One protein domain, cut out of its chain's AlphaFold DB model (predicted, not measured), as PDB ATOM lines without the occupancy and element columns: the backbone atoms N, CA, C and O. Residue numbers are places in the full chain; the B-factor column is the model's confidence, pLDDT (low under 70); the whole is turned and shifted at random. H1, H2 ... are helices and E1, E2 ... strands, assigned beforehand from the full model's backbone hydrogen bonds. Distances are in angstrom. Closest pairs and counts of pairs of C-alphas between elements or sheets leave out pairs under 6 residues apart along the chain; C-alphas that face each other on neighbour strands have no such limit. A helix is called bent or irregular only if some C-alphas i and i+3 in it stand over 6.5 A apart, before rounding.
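This is residues 6 to 117 of the 118 residues of an uncharacterized protein of Nelumbo nucifera (UniProt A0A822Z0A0). What is the main shape? It is one strongly twisted wall of six strands, E5, E2, E1, E8, E6 and E7 in that order, all antiparallel, with the small hairpin E3 and E4 over its E5 end, only partly face to face with it and with strands crossed. Two very short helices, H1 and H2, lie on the wall between E7 and E8 in the chain, and the long link of residues 16 to 30 folds back on itself. What is it made of? The printed part has 112 residues, mostly strand, in the order E1 E2 E3 E4 E5 E6 E7 H1 H2 E8; it is compact and rounded, with a radius of gyration of the C-alphas of 13.1 A and spans of 34 by 28 by 27 A.

Where are the strands of the large sheet? E5 is residues 63 to 67, E2 31 to 39 at 19.6 A, E1 6 to 15 at 22.5 A, E8 107 to 116 at 27.7 A, E6 71 to 78 at 19.8 A and E7 83 to 87. C-alpha 6 is at (-37.095, -21.924, 34.848) and C-alpha 116 at (-41.714, -21.126, 39.097). E1 bends by 68 degrees at residue 10 and E2 by 66 degrees at residue 36. Where are the others? E3 is residues 45 to 50, E4 53 to 55, H1 94 to 97 and H2 99 to 102. H2 is irregular, but only just: C-alphas 99 and 102 are 6.9 A apart.

How are the strands joined? N 34 and O 64 of E2 and E5 are 2.9 A apart, N 12 and O 35 of the hairpin E1 and E2 2.8 A, N 11 and O 111 of E1 and E8 2.8 A, N 75 and O 110 of E6 and E8 2.8 A, and N 76 and O 85 of the hairpin E6 and E7 2.9 A, each within hydrogen-bond range. How does the hairpin E3 and E4 sit? With N 46 and O 54 at 2.9 A, within hydrogen-bond range, it makes a sandwich, two sheets face to face, with the large sheet, the facing parts 9.7 A centre to centre and the strands at 54 degrees. The closest C-alphas of E3 and E5, Arg 48 and Ala 65, are 6.1 A apart. And the helices? H1 is on the sheet at a height of 5.8 A, over none of its strands, and H2 only grazes it with residues 100 to 102; both are too short for an O i to N i+4 pair, and the one O i to N i+3 pair is within range in H1 but not in H2. E7, H1 H2 and E8 form a split strand-helix-strand unit, two strands running the same way with helices between them in the chain and E6 between them in the sheet, its crossover right-handed.

How large is it? The two C-alphas farthest apart, those of Gly 51 and Ser 82, are 36.6 A apart. Is it unbroken? The printed part has no cut, and the link E1 to E2 is long. Where is confidence low? The mean pLDDT of the printed part is 76.4, with residues 72 to 112 and 114 to 117 under 70.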
ATOM      1  N   VAL A   6     -37.475 -22.072  36.256       79.88
ATOM      2  CA  VAL A   6     -37.095 -21.924  34.848       79.88
ATOM      3  C   VAL A   6     -36.587 -20.505  34.634       79.88
ATOM      4  O   VAL A   6     -37.313 -19.538  34.855       79.88
ATOM      5  N   SER A   7     -35.330 -20.370  34.208       84.50
ATOM      6  CA  SER A   7     -34.730 -19.078  33.855       84.50
ATOM      7  C   SER A   7     -35.256 -18.601  32.500       84.50
ATOM      8  O   SER A   7     -34.988 -19.235  31.478       84.50
ATOM      9  N   VAL A   8     -35.981 -17.481  32.479       89.62
ATOM     10  CA  VAL A   8     -36.618 -16.939  31.263       89.62
ATOM     11  C   VAL A   8     -35.766 -15.879  30.568       89.62
ATOM     12  O   VAL A   8     -35.880 -15.710  29.355       89.62
ATOM     13  N   ALA A   9     -34.877 -15.194  31.297       89.31
ATOM     14  CA  ALA A   9     -33.943 -14.227  30.721       89.31
ATOM     15  C   ALA A   9     -32.776 -13.884  31.655       89.31
ATOM     16  O   ALA A   9     -32.868 -13.982  32.881       89.31
ATOM     17  N   LYS A  10     -31.698 -13.364  31.061       88.31
ATOM     18  CA  LYS A  10     -30.682 -12.582  31.767       88.31
ATOM     19  C   LYS A  10     -31.096 -11.114  31.771       88.31
ATOM     20  O   LYS A  10     -31.309 -10.532  30.706       88.31
ATOM     21  N   ALA A  11     -31.140 -10.495  32.943       88.12
ATOM     22  CA  ALA A  11     -31.575  -9.116  33.113       88.12
ATOM     23  C   ALA A  11     -30.660  -8.331  34.063       88.12
ATOM     24  O   ALA A  11     -29.922  -8.898  34.869       88.12
ATOM     25  N   THR A  12     -30.684  -7.010  33.938       83.94
ATOM     26  CA  THR A  12     -30.031  -6.080  34.862       83.94
ATOM     27  C   THR A  12     -31.090  -5.517  35.793       83.94
ATOM     28  O   THR A  12     -32.092  -5.007  35.306       83.94
ATOM     29  N   ILE A  13     -30.878  -5.584  37.106       84.94
ATOM     30  CA  ILE A  13     -31.774  -4.939  38.074       84.94
ATOM     31  C   ILE A  13     -31.402  -3.459  38.158       84.94
ATOM     32  O   ILE A  13     -30.255  -3.124  38.454       84.94
ATOM     33  N   THR A  14     -32.365  -2.582  37.890       84.19
ATOM     34  CA  THR A  14     -32.156  -1.130  37.788       84.19
ATOM     35  C   THR A  14     -32.926  -0.328  38.831       84.19
ATOM     36  O   THR A  14     -32.600   0.841  39.040       84.19
ATOM     37  N   SER A  15     -33.899  -0.924  39.532       82.94
ATOM     38  CA  SER A  15     -34.535  -0.306  40.701       82.94
ATOM     39  C   SER A  15     -35.221  -1.307  41.633       82.94
ATOM     40  O   SER A  15     -35.754  -2.327  41.192       82.94
ATOM     41  N   LEU A  16     -35.267  -0.960  42.920       84.44
ATOM     42  CA  LEU A  16     -36.122  -1.570  43.949       84.44
ATOM     43  C   LEU A  16     -37.058  -0.541  44.611       84.44
ATOM     44  O   LEU A  16     -37.730  -0.865  45.584       84.44
ATOM     45  N   ASP A  17     -37.071   0.709  44.134       85.56
ATOM     46  CA  ASP A  17     -37.912   1.771  44.691       85.56
ATOM     47  C   ASP A  17     -39.394   1.542  44.328       85.56
ATOM     48  O   ASP A  17     -39.738   1.624  43.143       85.56
ATOM     49  N   PRO A  18     -40.288   1.309  45.313       88.25
ATOM     50  CA  PRO A  18     -41.714   1.091  45.070       88.25
ATOM     51  C   PRO A  18     -42.412   2.256  44.359       88.25
ATOM     52  O   PRO A  18     -43.436   2.036  43.712       88.25
ATOM     53  N   GLN A  19     -41.884   3.479  44.481       92.31
ATOM     54  CA  GLN A  19     -42.449   4.683  43.864       92.31
ATOM     55  C   GLN A  19     -41.980   4.888  42.421       92.31
ATOM     56  O   GLN A  19     -42.541   5.718  41.704       92.31
ATOM     57  N   LYS A  20     -40.975   4.133  41.957       90.69
ATOM     58  CA  LYS A  20     -40.492   4.261  40.582       90.69
ATOM     59  C   LYS A  20     -41.583   3.851  39.595       90.69
ATOM     60  O   LYS A  20     -42.203   2.802  39.745       90.69
ATOM     61  N   ILE A  21     -41.795   4.670  38.568       93.56
ATOM     62  CA  ILE A  21     -42.795   4.408  37.532       93.56
ATOM     63  C   ILE A  21     -42.204   3.503  36.452       93.56
ATOM     64  O   ILE A  21     -41.236   3.872  35.790       93.56
ATOM     65  N   VAL A  22     -42.828   2.346  36.234       93.31
ATOM     66  CA  VAL A  22     -42.487   1.402  35.163       93.31
ATOM     67  C   VAL A  22     -43.752   1.098  34.371       93.31
ATOM     68  O   VAL A  22     -44.775   0.708  34.932       93.31
ATOM     69  N   GLY A  23     -43.714   1.329  33.058       91.44
ATOM     70  CA  GLY A  23     -44.889   1.142  32.201       91.44
ATOM     71  C   GLY A  23     -46.081   2.046  32.550       91.44
ATOM     72  O   GLY A  23     -47.219   1.680  32.276       91.44
ATOM     73  N   GLY A  24     -45.830   3.206  33.168       93.31
ATOM     74  CA  GLY A  24     -46.863   4.165  33.575       93.31
ATOM     75  C   GLY A  24     -47.494   3.901  34.947       93.31
ATOM     76  O   GLY A  24     -48.358   4.666  35.360       93.31
ATOM     77  N   VAL A  25     -47.057   2.864  35.673       93.69
ATOM     78  CA  VAL A  25     -47.583   2.506  37.001       93.69
ATOM     79  C   VAL A  25     -46.438   2.458  38.022       93.69
ATOM     80  O   VAL A  25     -45.343   2.016  37.664       93.69
ATOM     81  N   PRO A  26     -46.652   2.871  39.287       95.06
ATOM     82  CA  PRO A  26     -45.687   2.631  40.356       95.06
ATOM     83  C   PRO A  26     -45.310   1.150  40.466       95.06
ATOM     84  O   PRO A  26     -46.154   0.254  40.341       95.06
ATOM     85  N   LEU A  27     -44.030   0.883  40.699       92.12
ATOM     86  CA  LEU A  27     -43.480  -0.464  40.776       92.12
ATOM     87  C   LEU A  27     -44.175  -1.287  41.873       92.12
ATOM     88  O   LEU A  27     -44.661  -2.390  41.609       92.12
ATOM     89  N   GLY A  28     -44.329  -0.691  43.058       90.44
ATOM     90  CA  GLY A  28     -44.936  -1.309  44.235       90.44
ATOM     91  C   GLY A  28     -43.961  -2.166  45.050       90.44
ATOM     92  O   GLY A  28     -42.864  -2.502  44.609       90.44
ATOM     93  N   TYR A  29     -44.360  -2.512  46.276       88.31
ATOM     94  CA  TYR A  29     -43.558  -3.352  47.172       88.31
ATOM     95  C   TYR A  29     -43.461  -4.796  46.660       88.31
ATOM     96  O   TYR A  29     -44.436  -5.339  46.146       88.31
ATOM     97  N   GLY A  30     -42.291  -5.427  46.811       85.38
ATOM     98  CA  GLY A  30     -42.043  -6.797  46.332       85.38
ATOM     99  C   GLY A  30     -41.817  -6.912  44.817       85.38
ATOM    100  O   GLY A  30     -41.761  -8.023  44.282       85.38
ATOM    101  N   TRP A  31     -41.678  -5.776  44.133       88.12
ATOM    102  CA  TRP A  31     -41.357  -5.688  42.714       88.12
ATOM    103  C   TRP A  31     -40.013  -4.998  42.504       88.12
ATOM    104  O   TRP A  31     -39.580  -4.159  43.292       88.12
ATOM    105  N   THR A  32     -39.366  -5.352  41.405       87.94
ATOM    106  CA  THR A  32     -38.098  -4.792  40.960       87.94
ATOM    107  C   THR A  32     -38.205  -4.350  39.505       87.94
ATOM    108  O   THR A  32     -38.885  -4.981  38.692       87.94
ATOM    109  N   GLU A  33     -37.563  -3.235  39.172       90.75
ATOM    110  CA  GLU A  33     -37.361  -2.834  37.786       90.75
ATOM    111  C   GLU A  33     -36.153  -3.587  37.236       90.75
ATOM    112  O   GLU A  33     -35.059  -3.530  37.809       90.75
ATOM    113  N   VAL A  34     -36.356  -4.268  36.111       90.88
ATOM    114  CA  VAL A  34     -35.300  -4.983  35.403       90.88
ATOM    115  C   VAL A  34     -35.276  -4.602  33.931       90.88
ATOM    116  O   VAL A  34     -36.314  -4.353  33.322       90.88
ATOM    117  N   VAL A  35     -34.088  -4.606  33.338       92.62
ATOM    118  CA  VAL A  35     -33.886  -4.469  31.893       92.62
ATOM    119  C   VAL A  35     -33.391  -5.800  31.350       92.62
ATOM    120  O   VAL A  35     -32.349  -6.302  31.781       92.62
ATOM    121  N   ILE A  36     -34.135  -6.392  30.415       91.69
ATOM    122  CA  ILE A  36     -33.753  -7.665  29.794       91.69
ATOM    123  C   ILE A  36     -32.550  -7.433  28.878       91.69
ATOM    124  O   ILE A  36     -32.619  -6.635  27.946       91.69
ATOM    125  N   ASN A  37     -31.468  -8.169  29.127       89.69
ATOM    126  CA  ASN A  37     -30.259  -8.134  28.308       89.69
ATOM    127  C   ASN A  37     -30.291  -9.226  27.232       89.69
ATOM    128  O   ASN A  37     -29.972  -8.969  26.079       89.69
ATOM    129  N   VAL A  38     -30.640 -10.456  27.630       90.81
ATOM    130  CA  VAL A  38     -30.671 -11.628  26.745       90.81
ATOM    131  C   VAL A  38     -31.903 -12.469  27.087       90.81
ATOM    132  O   VAL A  38     -32.009 -12.920  28.233       90.81
ATOM    133  N   PRO A  39     -32.836 -12.677  26.143       91.25
ATOM    134  CA  PRO A  39     -33.965 -13.575  26.343       91.25
ATOM    135  C   PRO A  39     -33.496 -15.038  26.274       91.25
ATOM    136  O   PRO A  39     -32.767 -15.405  25.355       91.25
ATOM    137  N   ASN A  40     -33.931 -15.877  27.218       90.25
ATOM    138  CA  ASN A  40     -33.756 -17.333  27.121       90.25
ATOM    139  C   ASN A  40     -35.010 -17.984  26.522       90.25
ATOM    140  O   ASN A  40     -34.906 -18.903  25.717       90.25
ATOM    141  N   ILE A  41     -36.192 -17.495  26.916       92.31
ATOM    142  CA  ILE A  41     -37.497 -17.943  26.419       92.31
ATOM    143  C   ILE A  41     -38.262 -16.709  25.937       92.31
ATOM    144  O   ILE A  41     -38.903 -16.015  26.723       92.31
ATOM    145  N   SER A  42     -38.173 -16.408  24.641       91.81
ATOM    146  CA  SER A  42     -38.733 -15.180  24.054       91.81
ATOM    147  C   SER A  42     -40.249 -15.057  24.207       91.81
ATOM    148  O   SER A  42     -40.747 -13.945  24.384       91.81
ATOM    149  N   ASP A  43     -40.969 -16.177  24.194       93.56
ATOM    150  CA  ASP A  43     -42.433 -16.201  24.279       93.56
ATOM    151  C   ASP A  43     -42.956 -16.205  25.721       93.56
ATOM    152  O   ASP A  43     -44.166 -16.136  25.940       93.56
ATOM    153  N   ALA A  44     -42.066 -16.245  26.721       90.56
ATOM    154  CA  ALA A  44     -42.476 -16.168  28.117       90.56
ATOM    155  C   ALA A  44     -43.211 -14.836  28.374       90.56
ATOM    156  O   ALA A  44     -42.697 -13.772  28.004       90.56
ATOM    157  N   PRO A  45     -44.406 -14.862  28.990       93.31
ATOM    158  CA  PRO A  45     -45.198 -13.660  29.205       93.31
ATOM    159  C   PRO A  45     -44.552 -12.751  30.253       93.31
ATOM    160  O   PRO A  45     -43.916 -13.212  31.203       93.31
ATOM    161  N   LEU A  46     -44.750 -11.442  30.107       92.75
ATOM    162  CA  LEU A  46     -44.394 -10.499  31.160       92.75
ATOM    163  C   LEU A  46     -45.350 -10.639  32.346       92.75
ATOM    164  O   LEU A  46     -46.559 -10.743  32.157       92.75
ATOM    165  N   MET A  47     -44.821 -10.546  33.569       91.06
ATOM    166  CA  MET A  47     -45.655 -10.512  34.778       91.06
ATOM    167  C   MET A  47     -46.552  -9.269  34.828       91.06
ATOM    168  O   MET A  47     -47.672  -9.326  35.328       91.06
ATOM    169  N   ARG A  48     -46.053  -8.141  34.304       93.56
ATOM    170  CA  ARG A  48     -46.807  -6.892  34.164       93.56
ATOM    171  C   ARG A  48     -46.643  -6.334  32.741       93.56
ATOM    172  O   ARG A  48     -45.748  -5.518  32.511       93.56
ATOM    173  N   PRO A  49     -47.460  -6.787  31.774       94.25
ATOM    174  CA  PRO A  49     -47.463  -6.247  30.416       94.25
ATOM    175  C   PRO A  49     -47.852  -4.763  30.396       94.25
ATOM    176  O   PRO A  49     -48.706  -4.338  31.174       94.25
ATOM    177  N   TYR A  50     -47.272  -3.980  29.486       94.94
ATOM    178  CA  TYR A  50     -47.667  -2.584  29.261       94.94
ATOM    179  C   TYR A  50     -47.378  -2.145  27.820       94.94
ATOM    180  O   TYR A  50     -46.400  -2.566  27.195       94.94
ATOM    181  N   GLY A  51     -48.237  -1.279  27.274       93.19
ATOM    182  CA  GLY A  51     -48.138  -0.822  25.887       93.19
ATOM    183  C   GLY A  51     -48.075  -1.989  24.892       93.19
ATOM    184  O   GLY A  51     -48.966  -2.838  24.851       93.19
ATOM    185  N   ARG A  52     -47.000  -2.035  24.094       92.88
ATOM    186  CA  ARG A  52     -46.734  -3.111  23.117       92.88
ATOM    187  C   ARG A  52     -45.952  -4.303  23.686       92.88
ATOM    188  O   ARG A  52     -45.757  -5.283  22.976       92.88
ATOM    189  N   TYR A  53     -45.489  -4.222  24.932       95.75
ATOM    190  CA  TYR A  53     -44.606  -5.214  25.539       95.75
ATOM    191  C   TYR A  53     -45.432  -6.265  26.277       95.75
ATOM    192  O   TYR A  53     -46.126  -5.957  27.249       95.75
ATOM    193  N   ARG A  54     -45.382  -7.506  25.784       95.12
ATOM    194  CA  ARG A  54     -46.204  -8.624  26.284       95.12
ATOM    195  C   ARG A  54     -45.392  -9.858  26.642       95.12
ATOM    196  O   ARG A  54     -45.794 -10.593  27.539       95.12
ATOM    197  N   THR A  55     -44.253 -10.056  25.989       96.12
ATOM    198  CA  THR A  55     -43.350 -11.187  26.223       96.12
ATOM    199  C   THR A  55     -41.922 -10.720  26.496       96.12
ATOM    200  O   THR A  55     -41.555  -9.591  26.149       96.12
ATOM    201  N   ILE A  56     -41.105 -11.602  27.074       94.62
ATOM    202  CA  ILE A  56     -39.669 -11.393  27.309       94.62
ATOM    203  C   ILE A  56     -38.959 -10.935  26.028       94.62
ATOM    204  O   ILE A  56     -38.206  -9.963  26.057       94.62
ATOM    205  N   GLY A  57     -39.239 -11.575  24.890       93.50
ATOM    206  CA  GLY A  57     -38.628 -11.237  23.604       93.50
ATOM    207  C   GLY A  57     -38.993  -9.833  23.121       93.50
ATOM    208  O   GLY A  57     -38.132  -9.099  22.646       93.50
ATOM    209  N   THR A  58     -40.249  -9.411  23.306       95.75
ATOM    210  CA  THR A  58     -40.668  -8.046  22.932       95.75
ATOM    211  C   THR A  58     -40.065  -6.964  23.828       95.75
ATOM    212  O   THR A  58     -40.001  -5.810  23.415       95.75
ATOM    213  N   ALA A  59     -39.632  -7.323  25.039       94.69
ATOM    214  CA  ALA A  59     -39.208  -6.397  26.084       94.69
ATOM    215  C   ALA A  59     -37.680  -6.327  26.290       94.69
ATOM    216  O   ALA A  59     -37.206  -5.798  27.298       94.69
ATOM    217  N   VAL A  60     -36.890  -6.841  25.343       95.31
ATOM    218  CA  VAL A  60     -35.427  -6.714  25.377       95.31
ATOM    219  C   VAL A  60     -35.026  -5.235  25.347       95.31
ATOM    220  O   VAL A  60     -35.508  -4.464  24.520       95.31
ATOM    221  N   GLY A  61     -34.138  -4.836  26.260       92.81
ATOM    222  CA  GLY A  61     -33.604  -3.475  26.340       92.81
ATOM    223  C   GLY A  61     -34.549  -2.422  26.929       92.81
ATOM    224  O   GLY A  61     -34.163  -1.257  26.992       92.81
ATOM    225  N   VAL A  62     -35.750  -2.794  27.390       93.31
ATOM    226  CA  VAL A  62     -36.690  -1.862  28.038       93.31
ATOM    227  C   VAL A  62     -36.899  -2.196  29.522       93.31
ATOM    228  O   VAL A  62     -36.792  -3.364  29.904       93.31
ATOM    229  N   PRO A  63     -37.175  -1.190  30.375       92.88
ATOM    230  CA  PRO A  63     -37.425  -1.410  31.796       92.88
ATOM    231  C   PRO A  63     -38.800  -2.040  32.016       92.88
ATOM    232  O   PRO A  63     -39.820  -1.447  31.677       92.88
ATOM    233  N   ILE A  64     -38.830  -3.217  32.631       95.12
ATOM    234  CA  ILE A  64     -40.055  -3.935  32.985       95.12
ATOM    235  C   ILE A  64     -40.134  -4.165  34.492       95.12
ATOM    236  O   ILE A  64     -39.121  -4.233  35.186       95.12
ATOM    237  N   ALA A  65     -41.356  -4.314  35.000       94.12
ATOM    238  CA  ALA A  65     -41.575  -4.728  36.376       94.12
ATOM    239  C   ALA A  65     -41.515  -6.259  36.462       94.12
ATOM    240  O   ALA A  65     -42.261  -6.956  35.768       94.12
ATOM    241  N   TRP A  66     -40.657  -6.776  37.338       91.88
ATOM    242  CA  TRP A  66     -40.574  -8.197  37.665       91.88
ATOM    243  C   TRP A  66     -40.731  -8.412  39.163       91.88
ATOM    244  O   TRP A  66     -40.346  -7.568  39.971       91.88
ATOM    245  N   SER A  67     -41.322  -9.533  39.552       87.69
ATOM    246  CA  SER A  67     -41.500  -9.849  40.966       87.69
ATOM    247  C   SER A  67     -40.162 -10.236  41.599       87.69
ATOM    248  O   SER A  67     -39.436 -11.072  41.058       87.69
ATOM    249  N   SER A  68     -39.844  -9.658  42.760       82.56
ATOM    250  CA  SER A  68     -38.553  -9.861  43.434       82.56
ATOM    251  C   SER A  68     -38.308 -11.318  43.836       82.56
ATOM    252  O   SER A  68     -37.174 -11.781  43.779       82.56
ATOM    253  N   ILE A  69     -39.366 -12.067  44.164       79.62
ATOM    254  CA  ILE A  69     -39.275 -13.498  44.517       79.62
ATOM    255  C   ILE A  69     -38.961 -14.401  43.311       79.62
ATOM    256  O   ILE A  69     -38.588 -15.556  43.483       79.62
ATOM    257  N   HIS A  70     -39.125 -13.882  42.091       80.88
ATOM    258  CA  HIS A  70     -38.890 -14.595  40.833       80.88
ATOM    259  C   HIS A  70     -37.544 -14.234  40.190       80.88
ATOM    260  O   HIS A  70     -37.240 -14.639  39.065       80.88
ATOM    261  N   VAL A  71     -36.713 -13.474  40.896       76.00
ATOM    262  CA  VAL A  71     -35.303 -13.329  40.547       76.00
ATOM    263  C   VAL A  71     -34.583 -14.573  41.062       76.00
ATOM    264  O   VAL A  71     -34.664 -14.910  42.238       76.00
ATOM    265  N   VAL A  72     -33.918 -15.304  40.171       67.94
ATOM    266  CA  VAL A  72     -33.326 -16.620  40.474       67.94
ATOM    267  C   VAL A  72     -31.920 -16.459  41.048       67.94
ATOM    268  O   VAL A  72     -31.502 -17.174  41.955       67.94
ATOM    269  N   SER A  73     -31.174 -15.493  40.523       66.19
ATOM    270  CA  SER A  73     -29.860 -15.119  41.037       66.19
ATOM    271  C   SER A  73     -29.555 -13.687  40.652       66.19
ATOM    272  O   SER A  73     -29.967 -13.225  39.586       66.19
ATOM    273  N   ALA A  74     -28.812 -12.999  41.505       64.81
ATOM    274  CA  ALA A  74     -28.253 -11.695  41.211       64.81
ATOM    275  C   ALA A  74     -26.766 -11.686  41.592       64.81
ATOM    276  O   ALA A  74     -26.317 -12.395  42.496       64.81
ATOM    277  N   LEU A  75     -25.984 -10.931  40.830       65.56
ATOM    278  CA  LEU A  75     -24.567 -10.696  41.056       65.56
ATOM    279  C   LEU A  75     -24.345  -9.190  41.027       65.56
ATOM    280  O   LEU A  75     -24.622  -8.557  40.007       65.56
ATOM    281  N   ALA A  76     -23.834  -8.627  42.119       63.56
ATOM    282  CA  ALA A  76     -23.336  -7.258  42.121       63.56
ATOM    283  C   ALA A  76     -21.927  -7.241  41.515       63.56
ATOM    284  O   ALA A  76     -21.032  -7.934  42.007       63.56
ATOM    285  N   ILE A  77     -21.748  -6.474  40.442       63.62
ATOM    286  CA  ILE A  77     -20.472  -6.294  39.742       63.62
ATOM    287  C   ILE A  77     -20.071  -4.825  39.868       63.62
ATOM    288  O   ILE A  77     -20.886  -3.958  39.555       63.62
ATOM    289  N   ASP A  78     -18.855  -4.535  40.328       60.16
ATOM    290  CA  ASP A  78     -18.337  -3.161  40.376       60.16
ATOM    291  C   ASP A  78     -17.820  -2.667  39.005       60.16
ATOM    292  O   ASP A  78     -17.820  -3.392  38.009       60.16
ATOM    293  N   HIS A  79     -17.358  -1.417  38.947       62.47
ATOM    294  CA  HIS A  79     -16.781  -0.804  37.744       62.47
ATOM    295  C   HIS A  79     -15.498  -1.491  37.235       62.47
ATOM    296  O   HIS A  79     -15.146  -1.312  36.071       62.47
ATOM    297  N   SER A  80     -14.811  -2.280  38.068       64.81
ATOM    298  CA  SER A  80     -13.645  -3.085  37.673       64.81
ATOM    299  C   SER A  80     -14.033  -4.429  37.046       64.81
ATOM    300  O   SER A  80     -13.177  -5.138  36.521       64.81
ATOM    301  N   GLY A  81     -15.321  -4.792  37.082       59.50
ATOM    302  CA  GLY A  81     -15.809  -6.105  36.662       59.50
ATOM    303  C   GLY A  81     -15.708  -7.176  37.754       59.50
ATOM    304  O   GLY A  81     -16.036  -8.338  37.495       59.50
ATOM    305  N   SER A  82     -15.295  -6.811  38.971       53.50
ATOM    306  CA  SER A  82     -15.135  -7.746  40.086       53.50
ATOM    307  C   SER A  82     -16.490  -8.091  40.712       53.50
ATOM    308  O   SER A  82     -17.374  -7.244  40.857       53.50
ATOM    309  N   ARG A  83     -16.681  -9.371  41.062       57.00
ATOM    310  CA  ARG A  83     -17.906  -9.886  41.703       57.00
ATOM    311  C   ARG A  83     -17.870  -9.524  43.185       57.00
ATOM    312  O   ARG A  83     -17.006 -10.017  43.899       57.00
ATOM    313  N   VAL A  84     -18.814  -8.707  43.644       51.72
ATOM    314  CA  VAL A  84     -18.808  -8.182  45.021       51.72
ATOM    315  C   VAL A  84     -19.816  -8.909  45.914       51.72
ATOM    316  O   VAL A  84     -19.545  -9.130  47.088       51.72
ATOM    317  N   ILE A  85     -20.974  -9.323  45.375       55.38
ATOM    318  CA  ILE A  85     -22.030 -10.033  46.125       55.38
ATOM    319  C   ILE A  85     -22.712 -11.049  45.200       55.38
ATOM    320  O   ILE A  85     -23.095 -10.695  44.085       55.38
ATOM    321  N   SER A  86     -22.875 -12.295  45.657       52.28
ATOM    322  CA  SER A  86     -23.653 -13.344  44.981       52.28
ATOM    323  C   SER A  86     -24.763 -13.822  45.908       52.28
ATOM    324  O   SER A  86     -24.474 -14.418  46.941       52.28
ATOM    325  N   GLY A  87     -26.018 -13.565  45.541       50.22
ATOM    326  CA  GLY A  87     -27.193 -13.985  46.305       50.22
ATOM    327  C   GLY A  87     -28.222 -14.685  45.421       50.22
ATOM    328  O   GLY A  87     -28.511 -14.229  44.311       50.22
ATOM    329  N   CYS A  88     -28.771 -15.792  45.915       52.06
ATOM    330  CA  CYS A  88     -29.937 -16.466  45.357       52.06
ATOM    331  C   CYS A  88     -31.174 -16.057  46.168       52.06
ATOM    332  O   CYS A  88     -31.282 -16.365  47.346       52.06
ATOM    333  N   SER A  89     -32.124 -15.365  45.543       53.91
ATOM    334  CA  SER A  89     -33.376 -14.919  46.179       53.91
ATOM    335  C   SER A  89     -34.437 -16.020  46.265       53.91
ATOM    336  O   SER A  89     -35.622 -15.721  46.373       53.91
ATOM    337  N   LEU A  90     -34.028 -17.297  46.223       51.22
ATOM    338  CA  LEU A  90     -34.902 -18.462  46.396       51.22
ATOM    339  C   LEU A  90     -35.726 -18.294  47.688       51.22
ATOM    340  O   LEU A  90     -35.242 -18.554  48.786       51.22
ATOM    341  N   GLY A  91     -36.956 -17.793  47.551       45.78
ATOM    342  CA  GLY A  91     -37.892 -17.569  48.655       45.78
ATOM    343  C   GLY A  91     -37.604 -16.380  49.586       45.78
ATOM    344  O   GLY A  91     -38.161 -16.356  50.679       45.78
ATOM    345  N   SER A  92     -36.772 -15.402  49.209       49.34
ATOM    346  CA  SER A  92     -36.439 -14.254  50.078       49.34
ATOM    347  C   SER A  92     -36.389 -12.916  49.330       49.34
ATOM    348  O   SER A  92     -36.024 -12.850  48.157       49.34
ATOM    349  N   ASP A  93     -36.799 -11.835  50.005       55.62
ATOM    350  CA  ASP A  93     -36.828 -10.484  49.434       55.62
ATOM    351  C   ASP A  93     -35.403 -10.012  49.096       55.62
ATOM    352  O   ASP A  93     -34.534  -9.942  49.967       55.62
ATOM    353  N   LEU A  94     -35.165  -9.654  47.831       56.28
ATOM    354  CA  LEU A  94     -33.903  -9.095  47.331       56.28
ATOM    355  C   LEU A  94     -33.399  -7.901  48.150       56.28
ATOM    356  O   LEU A  94     -32.187  -7.684  48.218       56.28
ATOM    357  N   SER A  95     -34.300  -7.143  48.782       56.19
ATOM    358  CA  SER A  95     -33.946  -6.018  49.652       56.19
ATOM    359  C   SER A  95     -33.052  -6.432  50.832       56.19
ATOM    360  O   SER A  95     -32.210  -5.646  51.266       56.19
ATOM    361  N   SER A  96     -33.176  -7.681  51.298       54.12
ATOM    362  CA  SER A  96     -32.374  -8.241  52.391       54.12
ATOM    363  C   SER A  96     -30.957  -8.650  51.968       54.12
ATOM    364  O   SER A  96     -30.032  -8.565  52.772       54.12
ATOM    365  N   PHE A  97     -30.760  -9.026  50.699       53.50
ATOM    366  CA  PHE A  97     -29.456  -9.437  50.156       53.50
ATOM    367  C   PHE A  97     -28.664  -8.289  49.530       53.50
ATOM    368  O   PHE A  97     -27.434  -8.333  49.505       53.50
ATOM    369  N   TYR A  98     -29.347  -7.252  49.040       55.91
ATOM    370  CA  TYR A  98     -28.723  -6.097  48.390       55.91
ATOM    371  C   TYR A  98     -29.049  -4.785  49.128       55.91
ATOM    372  O   TYR A  98     -29.616  -3.867  48.528       55.91
ATOM    373  N   PRO A  99     -28.655  -4.642  50.413       48.16
ATOM    374  CA  PRO A  99     -28.915  -3.433  51.206       48.16
ATOM    375  C   PRO A  99     -28.271  -2.178  50.593       48.16
ATOM    376  O   PRO A  99     -28.721  -1.053  50.821       48.16
ATOM    377  N   SER A 100     -27.237  -2.369  49.772       46.28
ATOM    378  CA  SER A 100     -26.476  -1.294  49.144       46.28
ATOM    379  C   SER A 100     -27.212  -0.575  48.018       46.28
ATOM    380  O   SER A 100     -26.745   0.501  47.662       46.28
ATOM    381  N   PHE A 101     -28.370  -1.067  47.527       50.78
ATOM    382  CA  PHE A 101     -29.133  -0.420  46.437       50.78
ATOM    383  C   PHE A 101     -29.403   1.082  46.689       50.78
ATOM    384  O   PHE A 101     -29.549   1.864  45.753       50.78
ATOM    385  N   LYS A 102     -29.421   1.495  47.965       45.06
ATOM    386  CA  LYS A 102     -29.678   2.869  48.424       45.06
ATOM    387  C   LYS A 102     -28.477   3.822  48.439       45.06
ATOM    388  O   LYS A 102     -28.674   5.001  48.723       45.06
ATOM    389  N   ARG A 103     -27.246   3.378  48.189       41.59
ATOM    390  CA  ARG A 103     -26.065   4.262  48.218       41.59
ATOM    391  C   ARG A 103     -25.350   4.147  46.889       41.59
ATOM    392  O   ARG A 103     -24.832   3.078  46.613       41.59
ATOM    393  N   GLY A 104     -25.334   5.227  46.104       43.41
ATOM    394  CA  GLY A 104     -24.780   5.346  44.747       43.41
ATOM    395  C   GLY A 104     -23.294   5.002  44.574       43.41
ATOM    396  O   GLY A 104     -22.521   5.802  44.059       43.41
ATOM    397  N   PHE A 105     -22.895   3.804  44.976       47.88
ATOM    398  CA  PHE A 105     -21.649   3.162  44.608       47.88
ATOM    399  C   PHE A 105     -21.884   2.481  43.259       47.88
ATOM    400  O   PHE A 105     -22.866   1.766  43.091       47.88
ATOM    401  N   GLY A 106     -21.033   2.751  42.271       52.97
ATOM    402  CA  GLY A 106     -21.203   2.297  40.887       52.97
ATOM    403  C   GLY A 106     -21.083   0.780  40.708       52.97
ATOM    404  O   GLY A 106     -20.050   0.301  40.242       52.97
ATOM    405  N   TYR A 107     -22.131   0.034  41.065       54.19
ATOM    406  CA  TYR A 107     -22.298  -1.385  40.756       54.19
ATOM    407  C   TYR A 107     -23.439  -1.601  39.752       54.19
ATOM    408  O   TYR A 107     -24.473  -0.933  39.786       54.19
ATOM    409  N   HIS A 108     -23.273  -2.594  38.879       58.56
ATOM    410  CA  HIS A 108     -24.345  -3.147  38.059       58.56
ATOM    411  C   HIS A 108     -24.753  -4.504  38.621       58.56
ATOM    412  O   HIS A 108     -23.926  -5.407  38.753       58.56
ATOM    413  N   ILE A 109     -26.042  -4.670  38.922       61.28
ATOM    414  CA  ILE A 109     -26.575  -5.966  39.338       61.28
ATOM    415  C   ILE A 109     -27.031  -6.718  38.092       61.28
ATOM    416  O   ILE A 109     -28.012  -6.336  37.454       61.28
ATOM    417  N   ARG A 110     -26.327  -7.795  37.742       63.81
ATOM    418  CA  ARG A 110     -26.731  -8.711  36.666       63.81
ATOM    419  C   ARG A 110     -27.316  -9.968  37.282       63.81
ATOM    420  O   ARG A 110     -26.677 -10.599  38.118       63.81
ATOM    421  N   GLY A 111     -28.511 -10.342  36.856       62.81
ATOM    422  CA  GLY A 111     -29.213 -11.504  37.375       62.81
ATOM    423  C   GLY A 111     -29.922 -12.309  36.300       62.81
ATOM    424  O   GLY A 111     -30.025 -11.896  35.144       62.81
ATOM    425  N   TYR A 112     -30.406 -13.477  36.698       68.62
ATOM    426  CA  TYR A 112     -31.359 -14.253  35.916       68.62
ATOM    427  C   TYR A 112     -32.744 -14.067  36.521       68.62
ATOM    428  O   TYR A 112     -32.922 -14.235  37.731       68.62
ATOM    429  N   ILE A 113     -33.714 -13.727  35.679       71.88
ATOM    430  CA  ILE A 113     -35.127 -13.729  36.049       71.88
ATOM    431  C   ILE A 113     -35.749 -15.040  35.587       71.88
ATOM    432  O   ILE A 113     -35.400 -15.570  34.529       71.88
ATOM    433  N   GLY A 114     -36.645 -15.583  36.398       68.75
ATOM    434  CA  GLY A 114     -37.301 -16.850  36.125       68.75
ATOM    435  C   GLY A 114     -38.779 -16.821  36.458       68.75
ATOM    436  O   GLY A 114     -39.323 -15.800  36.873       68.75
ATOM    437  N   VAL A 115     -39.414 -17.967  36.261       65.25
ATOM    438  CA  VAL A 115     -40.765 -18.279  36.729       65.25
ATOM    439  C   VAL A 115     -40.723 -19.634  37.435       65.25
ATOM    440  O   VAL A 115     -39.912 -20.497  37.082       65.25
ATOM    441  N   SER A 116     -41.555 -19.818  38.457       52.62
ATOM    442  CA  SER A 116     -41.714 -21.126  39.097       52.62
ATOM    443  C   SER A 116     -42.446 -22.065  38.135       52.62
ATOM    444  O   SER A 116     -43.522 -21.715  37.649       52.62
ATOM    445  N   SER A 117     -41.881 -23.240  37.847       46.69
ATOM    446  CA  SER A 117     -42.653 -24.332  37.241       46.69
ATOM    447  C   SER A 117     -43.627 -24.856  38.292       46.69
ATOM    448  O   SER A 117     -43.188 -25.212  39.388       46.69
TER     449      SER A 117